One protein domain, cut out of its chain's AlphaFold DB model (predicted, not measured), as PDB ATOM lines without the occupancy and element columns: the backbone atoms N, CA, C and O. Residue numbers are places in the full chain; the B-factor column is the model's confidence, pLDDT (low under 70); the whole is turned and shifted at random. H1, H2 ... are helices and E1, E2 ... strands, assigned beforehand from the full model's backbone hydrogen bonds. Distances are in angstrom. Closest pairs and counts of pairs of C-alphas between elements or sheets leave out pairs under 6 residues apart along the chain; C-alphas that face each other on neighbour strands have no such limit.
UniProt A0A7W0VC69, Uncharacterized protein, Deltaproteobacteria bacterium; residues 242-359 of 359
ATOM      1  N   ARG A 242     109.912  93.445  94.141       90.06
ATOM      2  CA  ARG A 242     110.371  93.065  95.485       90.06
ATOM      3  C   ARG A 242     110.932  94.273  96.228       90.06
ATOM      4  O   ARG A 242     110.523  94.517  97.354       90.06
ATOM      5  N   ASN A 243     111.865  94.969  95.575       91.31
ATOM      6  CA  ASN A 243     112.642  96.087  96.126       91.31
ATOM      7  C   ASN A 243     112.858  97.227  95.101       91.31
ATOM      8  O   ASN A 243     113.535  98.211  95.397       91.31
ATOM      9  N   GLN A 244     112.287  97.113  93.894       93.75
ATOM     10  CA  GLN A 244     112.242  98.185  92.893       93.75
ATOM     11  C   GLN A 244     110.963  99.010  93.063       93.75
ATOM     12  O   GLN A 244     109.872  98.452  93.169       93.75
ATOM     13  N   ILE A 245     111.096 100.335  93.045       91.94
ATOM     14  CA  ILE A 245     109.948 101.239  92.938       91.94
ATOM     15  C   ILE A 245     109.426 101.156  91.504       91.94
ATOM     16  O   ILE A 245     110.218 101.209  90.559       91.94
ATOM     17  N   PHE A 246     108.111 101.013  91.330       93.00
ATOM     18  CA  PHE A 246     107.516 101.023  89.999       93.00
ATOM     19  C   PHE A 246     107.833 102.353  89.310       93.00
ATOM     20  O   PHE A 246     107.498 103.418  89.812       93.00
ATOM     21  N   ARG A 247     108.515 102.281  88.164       90.94
ATOM     22  CA  ARG A 247     108.946 103.457  87.396       90.94
ATOM     23  C   ARG A 247     108.050 103.719  86.198       90.94
ATOM     24  O   ARG A 247     108.530 104.282  85.231       90.94
ATOM     25  N   GLY A 248     106.816 103.225  86.177       90.00
ATOM     26  CA  GLY A 248     105.903 103.541  85.087       90.00
ATOM     27  C   GLY A 248     106.141 102.760  83.789       90.00
ATOM     28  O   GLY A 248     106.069 101.531  83.743       90.00
ATOM     29  N   ASN A 249     106.345 103.482  82.684       92.25
ATOM     30  CA  ASN A 249     106.206 102.935  81.334       92.25
ATOM     31  C   ASN A 249     107.507 102.376  80.757       92.25
ATOM     32  O   ASN A 249     108.606 102.859  81.022       92.25
ATOM     33  N   CYS A 250     107.360 101.426  79.832       95.94
ATOM     34  CA  CYS A 250     108.451 101.058  78.945       95.94
ATOM     35  C   CYS A 250     108.564 102.051  77.777       95.94
ATOM     36  O   CYS A 250     107.731 102.049  76.866       95.94
ATOM     37  N   LEU A 251     109.621 102.867  77.766       93.94
ATOM     38  CA  LEU A 251     109.933 103.786  76.674       93.94
ATOM     39  C   LEU A 251     111.295 103.456  76.071       93.94
ATOM     40  O   LEU A 251     112.308 103.400  76.763       93.94
ATOM     41  N   ALA A 252     111.307 103.249  74.754       91.44
ATOM     42  CA  ALA A 252     112.499 102.921  73.973       91.44
ATOM     43  C   ALA A 252     113.287 101.685  74.460       91.44
ATOM     44  O   ALA A 252     114.365 101.435  73.939       91.44
ATOM     45  N   GLY A 253     112.754 100.884  75.385       94.38
ATOM     46  CA  GLY A 253     113.437  99.720  75.948       94.38
ATOM     47  C   GLY A 253     113.957  99.885  77.373       94.38
ATOM     48  O   GLY A 253     114.589  98.961  77.886       94.38
ATOM     49  N   SER A 254     113.669 101.016  78.018       94.94
ATOM     50  CA  SER A 254     113.896 101.248  79.446       94.94
ATOM     51  C   SER A 254     112.610 101.582  80.187       94.94
ATOM     52  O   SER A 254     111.704 102.185  79.611       94.94
ATOM     53  N   CYS A 255     112.573 101.259  81.475       95.56
ATOM     54  CA  CYS A 255     111.516 101.700  82.375       95.56
ATOM     55  C   CYS A 255     111.800 103.126  82.836       95.56
ATOM     56  O   CYS A 255     112.822 103.364  83.490       95.56
ATOM     57  N   VAL A 256     110.921 104.056  82.462       92.69
ATOM     58  CA  VAL A 256     111.061 105.493  82.727       92.69
ATOM     59  C   VAL A 256     109.794 106.048  83.365       92.69
ATOM     60  O   VAL A 256     108.709 105.619  82.951       92.69
ATOM     61  N   PRO A 257     109.930 107.033  84.276       91.19
ATOM     62  CA  PRO A 257     108.789 107.592  84.971       91.19
ATOM     63  C   PRO A 257     107.658 108.024  84.039       91.19
ATOM     64  O   PRO A 257     107.897 108.526  82.929       91.19
ATOM     65  N   ILE A 258     106.421 107.843  84.487       87.50
ATOM     66  CA  ILE A 258     105.260 108.416  83.821       87.50
ATOM     67  C   ILE A 258     105.379 109.936  83.952       87.50
ATOM     68  O   ILE A 258     105.663 110.497  84.998       87.50
ATOM     69  N   SER A 259     105.275 110.625  82.817       85.25
ATOM     70  CA  SER A 259     105.245 112.088  82.777       85.25
ATOM     71  C   SER A 259     103.797 112.529  82.617       85.25
ATOM     72  O   SER A 259     103.413 113.038  81.562       85.25
ATOM     73  N   GLY A 260     102.969 112.241  83.622       80.50
ATOM     74  CA  GLY A 260     101.534 112.503  83.572       80.50
ATOM     75  C   GLY A 260     101.193 113.985  83.711       80.50
ATOM     76  O   GLY A 260     100.217 114.446  83.115       80.50
ATOM     77  N   GLY A 261     102.013 114.752  84.435       81.88
ATOM     78  CA  GLY A 261     101.906 116.212  84.529       81.88
ATOM     79  C   GLY A 261     100.526 116.707  84.977       81.88
ATOM     80  O   GLY A 261     100.069 117.760  84.514       81.88
ATOM     81  N   GLY A 262      99.866 115.933  85.837       84.88
ATOM     82  CA  GLY A 262      98.566 116.196  86.442       84.88
ATOM     83  C   GLY A 262      97.396 115.934  85.503       84.88
ATOM     84  O   GLY A 262      96.361 116.597  85.598       84.88
ATOM     85  N   THR A 263      97.575 115.055  84.513       88.25
ATOM     86  CA  THR A 263      96.593 114.841  83.437       88.25
ATOM     87  C   THR A 263      96.169 113.391  83.245       88.25
ATOM     88  O   THR A 263      95.258 113.138  82.451       88.25
ATOM     89  N   VAL A 264      96.768 112.442  83.968       90.38
ATOM     90  CA  VAL A 264      96.341 111.044  83.938       90.38
ATOM     91  C   VAL A 264      94.948 110.952  84.552       90.38
ATOM     92  O   VAL A 264      94.705 111.359  85.689       90.38
ATOM     93  N   ALA A 265      94.005 110.481  83.741       95.38
ATOM     94  CA  ALA A 265      92.625 110.295  84.157       95.38
ATOM     95  C   ALA A 265      92.509 109.149  85.168       95.38
ATOM     96  O   ALA A 265      93.422 108.342  85.323       95.38
ATOM     97  N   GLU A 266      91.356 109.071  85.823       94.81
ATOM     98  CA  GLU A 266      91.036 107.952  86.704       94.81
ATOM     99  C   GLU A 266      91.207 106.608  85.984       94.81
ATOM    100  O   GLU A 266      90.951 106.512  84.780       94.81
ATOM    101  N   ASP A 267      91.684 105.605  86.720       93.38
ATOM    102  CA  ASP A 267      92.062 104.267  86.246       93.38
ATOM    103  C   ASP A 267      93.289 104.238  85.308       93.38
ATOM    104  O   ASP A 267      93.718 103.170  84.869       93.38
ATOM    105  N   GLY A 268      93.886 105.392  84.994       93.38
ATOM    106  CA  GLY A 268      95.148 105.475  84.265       93.38
ATOM    107  C   GLY A 268      96.343 105.170  85.167       93.38
ATOM    108  O   GLY A 268      96.365 105.602  86.316       93.38
ATOM    109  N   ALA A 269      97.338 104.450  84.643       92.62
ATOM    110  CA  ALA A 269      98.559 104.132  85.381       92.62
ATOM    111  C   ALA A 269      99.329 105.398  85.792       92.62
ATOM    112  O   ALA A 269      99.446 106.339  85.001       92.62
ATOM    113  N   CYS A 270      99.887 105.380  86.994       92.44
ATOM    114  CA  CYS A 270     100.717 106.426  87.574       92.44
ATOM    115  C   CYS A 270     101.910 105.792  88.293       92.44
ATOM    116  O   CYS A 270     101.873 104.626  88.675       92.44
ATOM    117  N   ASP A 271     102.981 106.549  88.476       88.44
ATOM    118  CA  ASP A 271     104.055 106.188  89.408       88.44
ATOM    119  C   ASP A 271     104.155 107.168  90.581       88.44
ATOM    120  O   ASP A 271     104.754 106.868  91.618       88.44
ATOM    121  N   SER A 272     103.514 108.325  90.440       86.56
ATOM    122  CA  SER A 272     103.553 109.413  91.392       86.56
ATOM    123  C   SER A 272     102.256 110.215  91.359       86.56
ATOM    124  O   SER A 272     101.502 110.221  90.387       86.56
ATOM    125  N   GLU A 273     101.982 110.924  92.451       85.56
ATOM    126  CA  GLU A 273     100.821 111.818  92.555       85.56
ATOM    127  C   GLU A 273     100.832 112.904  91.476       85.56
ATOM    128  O   GLU A 273      99.764 113.292  91.002       85.56
ATOM    129  N   SER A 274     102.031 113.294  91.025       84.12
ATOM    130  CA  SER A 274     102.281 114.166  89.878       84.12
ATOM    131  C   SER A 274     101.469 113.842  88.656       84.12
ATOM    132  O   SER A 274     101.196 114.710  87.830       84.12
ATOM    133  N   ASP A 275     101.218 112.557  88.444       85.31
ATOM    134  CA  ASP A 275     100.647 112.094  87.201       85.31
ATOM    135  C   ASP A 275      99.167 112.405  87.141       85.31
ATOM    136  O   ASP A 275      98.628 112.687  86.066       85.31
ATOM    137  N   CYS A 276      98.520 112.367  88.299       88.88
ATOM    138  CA  CYS A 276      97.092 112.228  88.411       88.88
ATOM    139  C   CYS A 276      96.347 113.539  88.237       88.88
ATOM    140  O   CYS A 276      96.762 114.614  88.667       88.88
ATOM    141  N   GLY A 277      95.195 113.428  87.582       85.88
ATOM    142  CA  GLY A 277      94.274 114.532  87.416       85.88
ATOM    143  C   GLY A 277      93.828 115.146  88.751       85.88
ATOM    144  O   GLY A 277      93.938 114.536  89.813       85.88
ATOM    145  N   PRO A 278      93.241 116.349  88.699       86.31
ATOM    146  CA  PRO A 278      92.653 117.005  89.860       86.31
ATOM    147  C   PRO A 278      91.781 116.085  90.722       86.31
ATOM    148  O   PRO A 278      90.834 115.489  90.211       86.31
ATOM    149  N   SER A 279      92.013 116.064  92.041       86.12
ATOM    150  CA  SER A 279      91.248 115.243  93.009       86.12
ATOM    151  C   SER A 279      91.384 113.721  92.832       86.12
ATOM    152  O   SER A 279      90.562 112.969  93.360       86.12
ATOM    153  N   LEU A 280      92.390 113.277  92.082       89.75
ATOM    154  CA  LEU A 280      92.815 111.887  92.011       89.75
ATOM    155  C   LEU A 280      94.144 111.725  92.753       89.75
ATOM    156  O   LEU A 280      94.881 112.689  92.951       89.75
ATOM    157  N   HIS A 281      94.430 110.494  93.144       88.75
ATOM    158  CA  HIS A 281      95.584 110.096  93.929       88.75
ATOM    159  C   HIS A 281      96.282 108.937  93.240       88.75
ATOM    160  O   HIS A 281      95.617 108.045  92.713       88.75
ATOM    161  N   CYS A 282      97.606 108.945  93.279       89.06
ATOM    162  CA  CYS A 282      98.407 107.792  92.932       89.06
ATOM    163  C   CYS A 282      98.770 107.070  94.232       89.06
ATOM    164  O   CYS A 282      99.568 107.600  95.009       89.06
ATOM    165  N   PRO A 283      98.218 105.873  94.490       80.88
ATOM    166  CA  PRO A 283      98.558 105.098  95.677       80.88
ATOM    167  C   PRO A 283     100.070 104.967  95.897       80.88
ATOM    168  O   PRO A 283     100.512 105.000  97.049       80.88
ATOM    169  N   SER A 284     100.828 104.861  94.792       74.50
ATOM    170  CA  SER A 284     102.278 104.659  94.715       74.50
ATOM    171  C   SER A 284     102.731 103.673  95.786       74.50
ATOM    172  O   SER A 284     103.554 103.963  96.662       74.50
ATOM    173  N   PHE A 285     102.098 102.500  95.792       78.00
ATOM    174  CA  PHE A 285     102.423 101.487  96.766       78.00
ATOM    175  C   PHE A 285     103.830 100.966  96.514       78.00
ATOM    176  O   PHE A 285     104.161 100.411  95.467       78.00
ATOM    177  N   TYR A 286     104.677 101.072  97.536       81.75
ATOM    178  CA  TYR A 286     105.974 100.428  97.468       81.75
ATOM    179  C   TYR A 286     105.803  98.918  97.310       81.75
ATOM    180  O   TYR A 286     105.207  98.245  98.165       81.75
ATOM    181  N   PHE A 287     106.417  98.414  96.239       85.75
ATOM    182  CA  PHE A 287     106.681  97.000  96.010       85.75
ATOM    183  C   PHE A 287     105.444  96.166  95.682       85.75
ATOM    184  O   PHE A 287     105.388  95.010  96.072       85.75
ATOM    185  N   VAL A 288     104.445  96.689  94.971       88.81
ATOM    186  CA  VAL A 288     103.249  95.913  94.582       88.81
ATOM    187  C   VAL A 288     103.425  95.235  93.222       88.81
ATOM    188  O   VAL A 288     103.900  95.850  92.269       88.81
ATOM    189  N   ALA A 289     103.060  93.951  93.139       92.00
ATOM    190  CA  ALA A 289     103.027  93.222  91.872       92.00
ATOM    191  C   ALA A 289     102.004  93.842  90.914       92.00
ATOM    192  O   ALA A 289     100.993  94.372  91.364       92.00
ATOM    193  N   ASP A 290     102.248  93.751  89.606       93.69
ATOM    194  CA  ASP A 290     101.371  94.316  88.568       93.69
ATOM    195  C   ASP A 290     101.106  95.824  88.750       93.69
ATOM    196  O   ASP A 290     100.003  96.320  88.496       93.69
ATOM    197  N   GLY A 291     102.124  96.567  89.200       90.62
ATOM    198  CA  GLY A 291     102.061  98.017  89.393       90.62
ATOM    199  C   GLY A 291     101.542  98.790  88.174       90.62
ATOM    200  O   GLY A 291     100.857  99.787  88.342       90.62
ATOM    201  N   ASP A 292     101.721  98.286  86.950       91.94
ATOM    202  CA  ASP A 292     101.177  98.899  85.731       91.94
ATOM    203  C   ASP A 292      99.641  98.892  85.651       91.94
ATOM    204  O   ASP A 292      99.059  99.659  84.883       91.94
ATOM    205  N   THR A 293      98.982  98.045  86.442       92.38
ATOM    206  CA  THR A 293      97.515  97.972  86.544       92.38
ATOM    207  C   THR A 293      96.981  98.322  87.929       92.38
ATOM    208  O   THR A 293      95.773  98.503  88.082       92.38
ATOM    209  N   ARG A 294      97.856  98.400  88.940       91.62
ATOM    210  CA  ARG A 294      97.485  98.642  90.342       91.62
ATOM    211  C   ARG A 294      97.889 100.011  90.861       91.62
ATOM    212  O   ARG A 294      97.183 100.543  91.713       91.62
ATOM    213  N   GLU A 295      98.967 100.583  90.336       91.75
ATOM    214  CA  GLU A 295      99.313 101.983  90.556       91.75
ATOM    215  C   GLU A 295      98.535 102.825  89.557       91.75
ATOM    216  O   GLU A 295      99.011 103.141  88.468       91.75
ATOM    217  N   THR A 296      97.283 103.122  89.895       93.75
ATOM    218  CA  THR A 296      96.395 103.915  89.048       93.75
ATOM    219  C   THR A 296      95.900 105.155  89.766       93.75
ATOM    220  O   THR A 296      95.686 105.169  90.981       93.75
ATOM    221  N   CYS A 297      95.680 106.213  88.994       94.50
ATOM    222  CA  CYS A 297      95.040 107.414  89.489       94.50
ATOM    223  C   CYS A 297      93.620 107.092  89.940       94.50
ATOM    224  O   CYS A 297      92.787 106.655  89.148       94.50
ATOM    225  N   SER A 298      93.334 107.335  91.211       95.69
ATOM    226  CA  SER A 298      92.093 106.925  91.857       95.69
ATOM    227  C   SER A 298      91.519 108.042  92.716       95.69
ATOM    228  O   SER A 298      92.239 108.851  93.294       95.69
ATOM    229  N   ARG A 299      90.193 108.124  92.810       95.44
ATOM    230  CA  ARG A 299      89.542 109.091  93.703       95.44
ATOM    231  C   ARG A 299      89.647 108.672  95.170       95.44
ATOM    232  O   ARG A 299      89.683 107.479  95.488       95.44
ATOM    233  N   SER A 300      89.556 109.645  96.074       95.12
ATOM    234  CA  SER A 300      89.335 109.362  97.493       95.12
ATOM    235  C   SER A 300      87.967 108.698  97.720       95.12
ATOM    236  O   SER A 300      87.002 108.911  96.977       95.12
ATOM    237  N   CYS A 301      87.853 107.908  98.782       95.94
ATOM    238  CA  CYS A 301      86.643 107.161  99.105       95.94
ATOM    239  C   CYS A 301      86.432 107.053 100.620       95.94
ATOM    240  O   CYS A 301      87.342 107.224 101.422       95.94
ATOM    241  N   ALA A 302      85.204 106.746 101.022       95.88
ATOM    242  CA  ALA A 302      84.851 106.365 102.390       95.88
ATOM    243  C   ALA A 302      84.246 104.952 102.456       95.88
ATOM    244  O   ALA A 302      84.237 104.322 103.511       95.88
ATOM    245  N   THR A 303      83.709 104.454 101.338       96.12
ATOM    246  CA  THR A 303      83.079 103.137 101.205       96.12
ATOM    247  C   THR A 303      83.296 102.580  99.798       96.12
ATOM    248  O   THR A 303      83.471 103.348  98.854       96.12
ATOM    249  N   ASP A 304      83.172 101.260  99.629       97.00
ATOM    250  CA  ASP A 304      83.308 100.600  98.313       97.00
ATOM    251  C   ASP A 304      82.285 101.076  97.284       97.00
ATOM    252  O   ASP A 304      82.538 101.038  96.088       97.00
ATOM    253  N   SER A 305      81.129 101.570  97.734       97.25
ATOM    254  CA  SER A 305      80.083 102.075  96.836       97.25
ATOM    255  C   SER A 305      80.495 103.318  96.039       97.25
ATOM    256  O   SER A 305      79.802 103.692  95.094       97.25
ATOM    257  N   GLN A 306      81.597 103.965  96.430       97.00
ATOM    258  CA  GLN A 306      82.166 105.123  95.742       97.00
ATOM    259  C   GLN A 306      83.218 104.736  94.697       97.00
ATOM    260  O   GLN A 306      83.636 105.613  93.943       97.00
ATOM    261  N   CYS A 307      83.620 103.464  94.651       96.75
ATOM    262  CA  CYS A 307      84.651 102.955  93.758       96.75
ATOM    263  C   CYS A 307      84.062 102.287  92.511       96.75
ATOM    264  O   CYS A 307      82.887 101.901  92.483       96.75
ATOM    265  N   SER A 308      84.882 102.173  91.466       95.12
ATOM    266  CA  SER A 308      84.514 101.480  90.234       95.12
ATOM    267  C   SER A 308      84.287  99.979  90.491       95.12
ATOM    268  O   SER A 308      84.820  99.410  91.448       95.12
ATOM    269  N   PRO A 309      83.469  99.287  89.674       95.38
ATOM    270  CA  PRO A 309      83.306  97.842  89.801       95.38
ATOM    271  C   PRO A 309      84.647  97.111  89.660       95.38
ATOM    272  O   PRO A 309      85.290  97.218  88.622       95.38
ATOM    273  N   GLY A 310      85.015  96.321  90.670       94.44
ATOM    274  CA  GLY A 310      86.318  95.642  90.726       94.44
ATOM    275  C   GLY A 310      87.317  96.307  91.671       94.44
ATOM    276  O   GLY A 310      88.339  95.695  91.971       94.44
ATOM    277  N   ASP A 311      86.976  97.474  92.214       96.62
ATOM    278  CA  ASP A 311      87.792  98.192  93.185       96.62
ATOM    279  C   ASP A 311      87.199  98.122  94.594       96.62
ATOM    280  O   ASP A 311      86.012  97.844  94.804       96.62
ATOM    281  N   VAL A 312      88.044  98.402  95.579       96.88
ATOM    282  CA  VAL A 312      87.676  98.558  96.987       96.88
ATOM    283  C   VAL A 312      88.252  99.848  97.537       96.88
ATOM    284  O   VAL A 312      89.320 100.303  97.137       96.88
ATOM    285  N   CYS A 313      87.549 100.427  98.501       96.56
ATOM    286  CA  CYS A 313      88.053 101.570  99.237       96.56
ATOM    287  C   CYS A 313      89.090 101.104 100.259       96.56
ATOM    288  O   CYS A 313      88.779 100.228 101.073       96.56
ATOM    289  N   THR A 314      90.300 101.661 100.258       93.00
ATOM    290  CA  THR A 314      91.295 101.360 101.302       93.00
ATOM    291  C   THR A 314      90.771 101.739 102.699       93.00
ATOM    292  O   THR A 314      89.793 102.472 102.836       93.00
ATOM    293  N   THR A 315      91.340 101.154 103.761       88.81
ATOM    294  CA  THR A 315      90.884 101.391 105.155       88.81
ATOM    295  C   THR A 315      92.020 101.540 106.163       88.81
ATOM    296  O   THR A 315      91.773 101.624 107.363       88.81
ATOM    297  N   TYR A 316      93.263 101.477 105.699       82.19
ATOM    298  CA  TYR A 316      94.465 101.377 106.531       82.19
ATOM    299  C   TYR A 316      95.418 102.565 106.330       82.19
ATOM    300  O   TYR A 316      96.490 102.596 106.928       82.19
ATOM    301  N   PHE A 317      95.012 103.550 105.527       80.06
ATOM    302  CA  PHE A 317      95.726 104.805 105.325       80.06
ATOM    303  C   PHE A 317      95.029 105.956 106.047       80.06
ATOM    304  O   PHE A 317      93.850 105.878 106.392       80.06
ATOM    305  N   THR A 318      95.763 107.049 106.253       76.06
ATOM    306  CA  THR A 318      95.206 108.298 106.790       76.06
ATOM    307  C   THR A 318      94.136 108.882 105.860       76.06
ATOM    308  O   THR A 318      93.128 109.399 106.338       76.06
ATOM    309  N   ALA A 319      94.330 108.752 104.544       83.25
ATOM    310  CA  ALA A 319      93.357 109.078 103.508       83.25
ATOM    311  C   ALA A 319      93.064 107.822 102.679       83.25
ATOM    312  O   ALA A 319      93.988 107.143 102.235       83.25
ATOM    313  N   ASN A 320      91.782 107.503 102.499       91.12
ATOM    314  CA  ASN A 320      91.361 106.324 101.748       91.12
ATOM    315  C   ASN A 320      91.055 106.690 100.295       91.12
ATOM    316  O   ASN A 320      90.464 107.734 100.014       91.12
ATOM    317  N   PHE A 321      91.387 105.786  99.387       93.94
ATOM    318  CA  PHE A 321      91.193 105.904  97.945       93.94
ATOM    319  C   PHE A 321      90.838 104.540  97.347       93.94
ATOM    320  O   PHE A 321      91.010 103.496  97.988       93.94
ATOM    321  N   CYS A 322      90.249 104.561  96.155       95.94
ATOM    322  CA  CYS A 322      89.820 103.354  95.459       95.94
ATOM    323  C   CYS A 322      91.019 102.617  94.861       95.94
ATOM    324  O   CYS A 322      91.862 103.235  94.229       95.94
ATOM    325  N   VAL A 323      91.098 101.302  95.046       95.00
ATOM    326  CA  VAL A 323      92.158 100.478  94.447       95.00
ATOM    327  C   VAL A 323      91.599  99.182  93.881       95.00
ATOM    328  O   VAL A 323      90.644  98.651  94.462       95.00
ATOM    329  N   PRO A 324      92.218  98.616  92.832       95.62
ATOM    330  CA  PRO A 324      91.835  97.310  92.318       95.62
ATOM    331  C   PRO A 324      91.850  96.241  93.408       95.62
ATOM    332  O   PRO A 324      92.816  96.121  94.172       95.62
ATOM    333  N   GLN A 325      90.803  95.417  93.457       96.06
ATOM    334  CA  GLN A 325      90.718  94.301  94.398       96.06
ATOM    335  C   GLN A 325      91.971  93.430  94.331       96.06
ATOM    336  O   GLN A 325      92.441  93.051  93.253       96.06
ATOM    337  N   CYS A 326      92.530  93.096  95.489       96.19
ATOM    338  CA  CYS A 326      93.603  92.119  95.557       96.19
ATOM    339  C   CYS A 326      93.041  90.716  95.277       96.19
ATOM    340  O   CYS A 326      91.890  90.397  95.576       96.19
ATOM    341  N   THR A 327      93.888  89.860  94.719       96.62
ATOM    342  CA  THR A 327      93.582  88.436  94.472       96.62
ATOM    343  C   THR A 327      94.636  87.508  95.063       96.62
ATOM    344  O   THR A 327      94.471  86.293  95.038       96.62
ATOM    345  N   GLU A 328      95.715  88.079  95.595       95.44
ATOM    346  CA  GLU A 328      96.812  87.415  96.285       95.44
ATOM    347  C   GLU A 328      97.595  88.453  97.098       95.44
ATOM    348  O   GLU A 328      97.351  89.654  96.980       95.44
ATOM    349  N   ASN A 329      98.506  88.001  97.959       92.62
ATOM    350  CA  ASN A 329      99.220  88.889  98.880       92.62
ATOM    351  C   ASN A 329     100.209  89.827  98.172       92.62
ATOM    352  O   ASN A 329     100.457  90.921  98.668       92.62
ATOM    353  N   ASP A 330     100.746  89.441  97.016       92.44
ATOM    354  CA  ASP A 330     101.724  90.264  96.291       92.44
ATOM    355  C   ASP A 330     101.080  91.502  95.639       92.44
ATOM    356  O   ASP A 330     101.756  92.490  95.360       92.44
ATOM    357  N   HIS A 331      99.749  91.497  95.511       93.69
ATOM    358  CA  HIS A 331      98.930  92.648  95.118       93.69
ATOM    359  C   HIS A 331      98.718  93.674  96.230       93.69
ATOM    360  O   HIS A 331      98.114  94.722  95.995       93.69
ATOM    361  N   CYS A 332      99.147  93.356  97.447       92.00
ATOM    362  CA  CYS A 332      98.975  94.216  98.595       92.00
ATOM    363  C   CYS A 332     100.253  94.994  98.913       92.00
ATOM    364  O   CYS A 332     101.359  94.460  98.763       92.00
ATOM    365  N   PRO A 333     100.111  96.249  99.375       88.00
ATOM    366  CA  PRO A 333     101.247  97.107  99.650       88.00
ATOM    367  C   PRO A 333     102.080  96.590 100.813       88.00
ATOM    368  O   PRO A 333     101.632  95.820 101.672       88.00
ATOM    369  N   THR A 334     103.304  97.096 100.853       85.44
ATOM    370  CA  THR A 334     104.187  96.956 102.000       85.44
ATOM    371  C   THR A 334     103.590  97.639 103.235       85.44
ATOM    372  O   THR A 334     103.249  98.822 103.218       85.44
ATOM    373  N   ASP A 335     103.499  96.897 104.333       82.06
ATOM    374  CA  ASP A 335     103.172  97.395 105.661       82.06
ATOM    375  C   ASP A 335     104.391  98.094 106.273       82.06
ATOM    376  O   ASP A 335     105.369  97.460 106.673       82.06
ATOM    377  N   ARG A 336     104.318  99.424 106.371       73.31
ATOM    378  CA  ARG A 336     105.361 100.258 106.989       73.31
ATOM    379  C   ARG A 336     105.106 100.544 108.471       73.31
ATOM    380  O   ARG A 336     105.858 101.306 109.073       73.31
ATOM    381  N   SER A 337     104.049  99.984 109.065       70.00
ATOM    382  CA  SER A 337     103.674 100.277 110.455       70.00
ATOM    383  C   SER A 337     104.601  99.623 111.481       70.00
ATOM    384  O   SER A 337     104.775 100.151 112.581       70.00
ATOM    385  N   THR A 338     105.226  98.494 111.132       68.06
ATOM    386  CA  THR A 338     106.154  97.769 112.007       68.06
ATOM    387  C   THR A 338     107.298  97.154 111.217       68.06
ATOM    388  O   THR A 338     107.051  96.465 110.228       68.06
ATOM    389  N   ALA A 339     108.524  97.322 111.715       66.50
ATOM    390  CA  ALA A 339     109.695  96.595 111.238       66.50
ATOM    391  C   ALA A 339     109.454  95.070 111.310       66.50
ATOM    392  O   ALA A 339     109.062  94.575 112.377       66.50
ATOM    393  N   PRO A 340     109.657  94.303 110.224       65.31
ATOM    394  CA  PRO A 340     109.627  92.848 110.291       65.31
ATOM    395  C   PRO A 340     110.766  92.334 111.183       65.31
ATOM    396  O   PRO A 340     111.863  92.877 111.215       65.31
ATOM    397  N   SER A 341     110.520  91.240 111.908       61.75
ATOM    398  CA  SER A 341     111.549  90.613 112.752       61.75
ATOM    399  C   SER A 341     112.615  89.849 111.955       61.75
ATOM    400  O   SER A 341     113.654  89.502 112.509       61.75
ATOM    401  N   SER A 342     112.316  89.499 110.698       65.81
ATOM    402  CA  SER A 342     113.210  88.835 109.738       65.81
ATOM    403  C   SER A 342     112.525  88.715 108.370       65.81
ATOM    404  O   SER A 342     111.335  88.392 108.338       65.81
ATOM    405  N   GLY A 343     113.279  88.806 107.271       62.56
ATOM    406  CA  GLY A 343     112.778  88.560 105.909       62.56
ATOM    407  C   GLY A 343     112.438  89.848 105.147       62.56
ATOM    408  O   GLY A 343     112.672  90.925 105.680       62.56
ATOM    409  N   PRO A 344     111.915  89.755 103.908       70.38
ATOM    410  CA  PRO A 344     111.575  90.933 103.108       70.38
ATOM    411  C   PRO A 344     110.531  91.808 103.805       70.38
ATOM    412  O   PRO A 344     109.951  91.430 104.826       70.38
ATOM    413  N   TRP A 345     110.252  92.959 103.199       73.62
ATOM    414  CA  TRP A 345     109.145  93.839 103.554       73.62
ATOM    415  C   TRP A 345     107.895  93.068 103.996       73.62
ATOM    416  O   TRP A 345     107.376  92.215 103.266       73.62
ATOM    417  N   LYS A 346     107.394  93.375 105.200       82.06
ATOM    418  CA  LYS A 346     106.093  92.872 105.647       82.06
ATOM    419  C   LYS A 346     105.042  93.425 104.684       82.06
ATOM    420  O   LYS A 346     104.987  94.629 104.487       82.06
ATOM    421  N   ARG A 347     104.219  92.570 104.083       86.62
ATOM    422  CA  ARG A 347     103.095  92.979 103.223       86.62
ATOM    423  C   ARG A 347     101.787  92.861 103.981       86.62
ATOM    424  O   ARG A 347     101.652  91.998 104.852       86.62
ATOM    425  N   LEU A 348     100.816  93.683 103.603       89.88
ATOM    426  CA  LEU A 348      99.430  93.413 103.967       89.88
ATOM    427  C   LEU A 348      98.972  92.102 103.306       89.88
ATOM    428  O   LEU A 348      99.457  91.712 102.244       89.88
ATOM    429  N   SER A 349      98.039  91.405 103.942       93.44
ATOM    430  CA  SER A 349      97.454  90.169 103.424       93.44
ATOM    431  C   SER A 349      96.189  90.459 102.630       93.44
ATOM    432  O   SER A 349      95.378  91.294 103.027       93.44
ATOM    433  N   CYS A 350      95.989  89.736 101.532       96.12
ATOM    434  CA  CYS A 350      94.768  89.840 100.755       96.12
ATOM    435  C   CYS A 350      93.642  89.010 101.384       96.12
ATOM    436  O   CYS A 350      93.707  87.780 101.441       96.12
ATOM    437  N   ASP A 351      92.570  89.672 101.808       97.00
ATOM    438  CA  ASP A 351      91.306  89.020 102.125       97.00
ATOM    439  C   ASP A 351      90.576  88.673 100.824       97.00
ATOM    440  O   ASP A 351      89.822  89.477 100.274       97.00
ATOM    441  N   LEU A 352      90.783  87.445 100.343       96.50
ATOM    442  CA  LEU A 352      90.206  86.939  99.092       96.50
ATOM    443  C   LEU A 352      88.671  86.998  99.039       96.50
ATOM    444  O   LEU A 352      88.103  86.958  97.950       96.50
ATOM    445  N   ALA A 353      87.983  87.055 100.185       96.50
ATOM    446  CA  ALA A 353      86.526  87.142 100.204       96.50
ATOM    447  C   ALA A 353      86.028  88.553  99.866       96.50
ATOM    448  O   ALA A 353      84.943  88.701  99.303       96.50
ATOM    449  N   THR A 354      86.802  89.578 100.225       95.44
ATOM    450  CA  THR A 354      86.437  90.988 100.036       95.44
ATOM    451  C   THR A 354      87.293  91.699  98.988       95.44
ATOM    452  O   THR A 354      86.927  92.790  98.560       95.44
ATOM    453  N   GLY A 355      88.410  91.099  98.572       96.00
ATOM    454  CA  GLY A 355      89.409  91.710  97.697       96.00
ATOM    455  C   GLY A 355      90.196  92.839  98.370       96.00
ATOM    456  O   GLY A 355      90.736  93.698  97.679       96.00
ATOM    457  N   ARG A 356      90.239  92.881  99.710       95.31
ATOM    458  CA  ARG A 356      90.873  93.961 100.487       95.31
ATOM    459  C   ARG A 356      92.228  93.548 101.042       95.31
ATOM    460  O   ARG A 356      92.366  92.455 101.578       95.31
ATOM    461  N   CYS A 357      93.179  94.472 101.040       93.81
ATOM    462  CA  CYS A 357      94.422  94.317 101.790       93.81
ATOM    463  C   CYS A 357      94.211  94.656 103.273       93.81
ATOM    464  O   CYS A 357      93.596  95.676 103.592       93.81
ATOM    465  N   GLN A 358      94.700  93.797 104.171       91.75
ATOM    466  CA  GLN A 358      94.548  93.906 105.627       91.75
ATOM    467  C   GLN A 358      95.892  93.678 106.360       91.75
ATOM    468  O   GLN A 358      96.711  92.910 105.854       91.75
ATOM    469  N   PRO A 359      96.136  94.329 107.518       88.19
ATOM    470  CA  PRO A 359      97.377  94.195 108.306       88.19
ATOM    471  C   PRO A 359      97.753  92.800 108.816       88.19
ATOM    472  O   PRO A 359      96.836  91.972 109.023       88.19
TER     473      PRO A 359
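What this domain is: This is residues 242 to 359 of the 359 residues of an uncharacterized protein of Deltaproteobacteria bacterium (UniProt A0A7W0VC69). Little regular structure: three small hairpins, E1-E2, E3-E4 and E5-E6, sit among long loops, with short helix H1 between the first two. The 118 printed residues hold one named helix and six named strands, in the order E1 E2 H1 E3 E4 E5 E6; the class is mostly strand, with 22 residues in named elements. Each sheet is an antiparallel pair. The whole is compact, radius of gyration of the C-alphas 14.0 A, spanning 38 by 35 by 23 A.

Where its parts are: E3 is residues 311 to 313, E4 322 to 324, E5 349 to 351, E6 356 to 358, H1 291 to 294, E1 249 to 251 and E2 254 to 256. C-alpha 249 is at (106.206, 102.935, 81.334), C-alpha 358 at (94.548, 93.906, 105.627).

How they stand to each other: N 312 and O 323 are 2.8 A apart, N 349 and O 358 2.8 A, N 251 and O 254 2.9 A, within hydrogen-bond range. The closest C-alphas of H1 and E4, Arg 294 and Pro 324, are 6.1 A apart. E1 and E5 are apart. H1 is too short for an O i to N i+4 pair.

The domain as a whole: The printed part has no cut. Links E2 to H1, H1 to E3 and E4 to E5 are long. Residues 338 to 343 have pLDDT under 70.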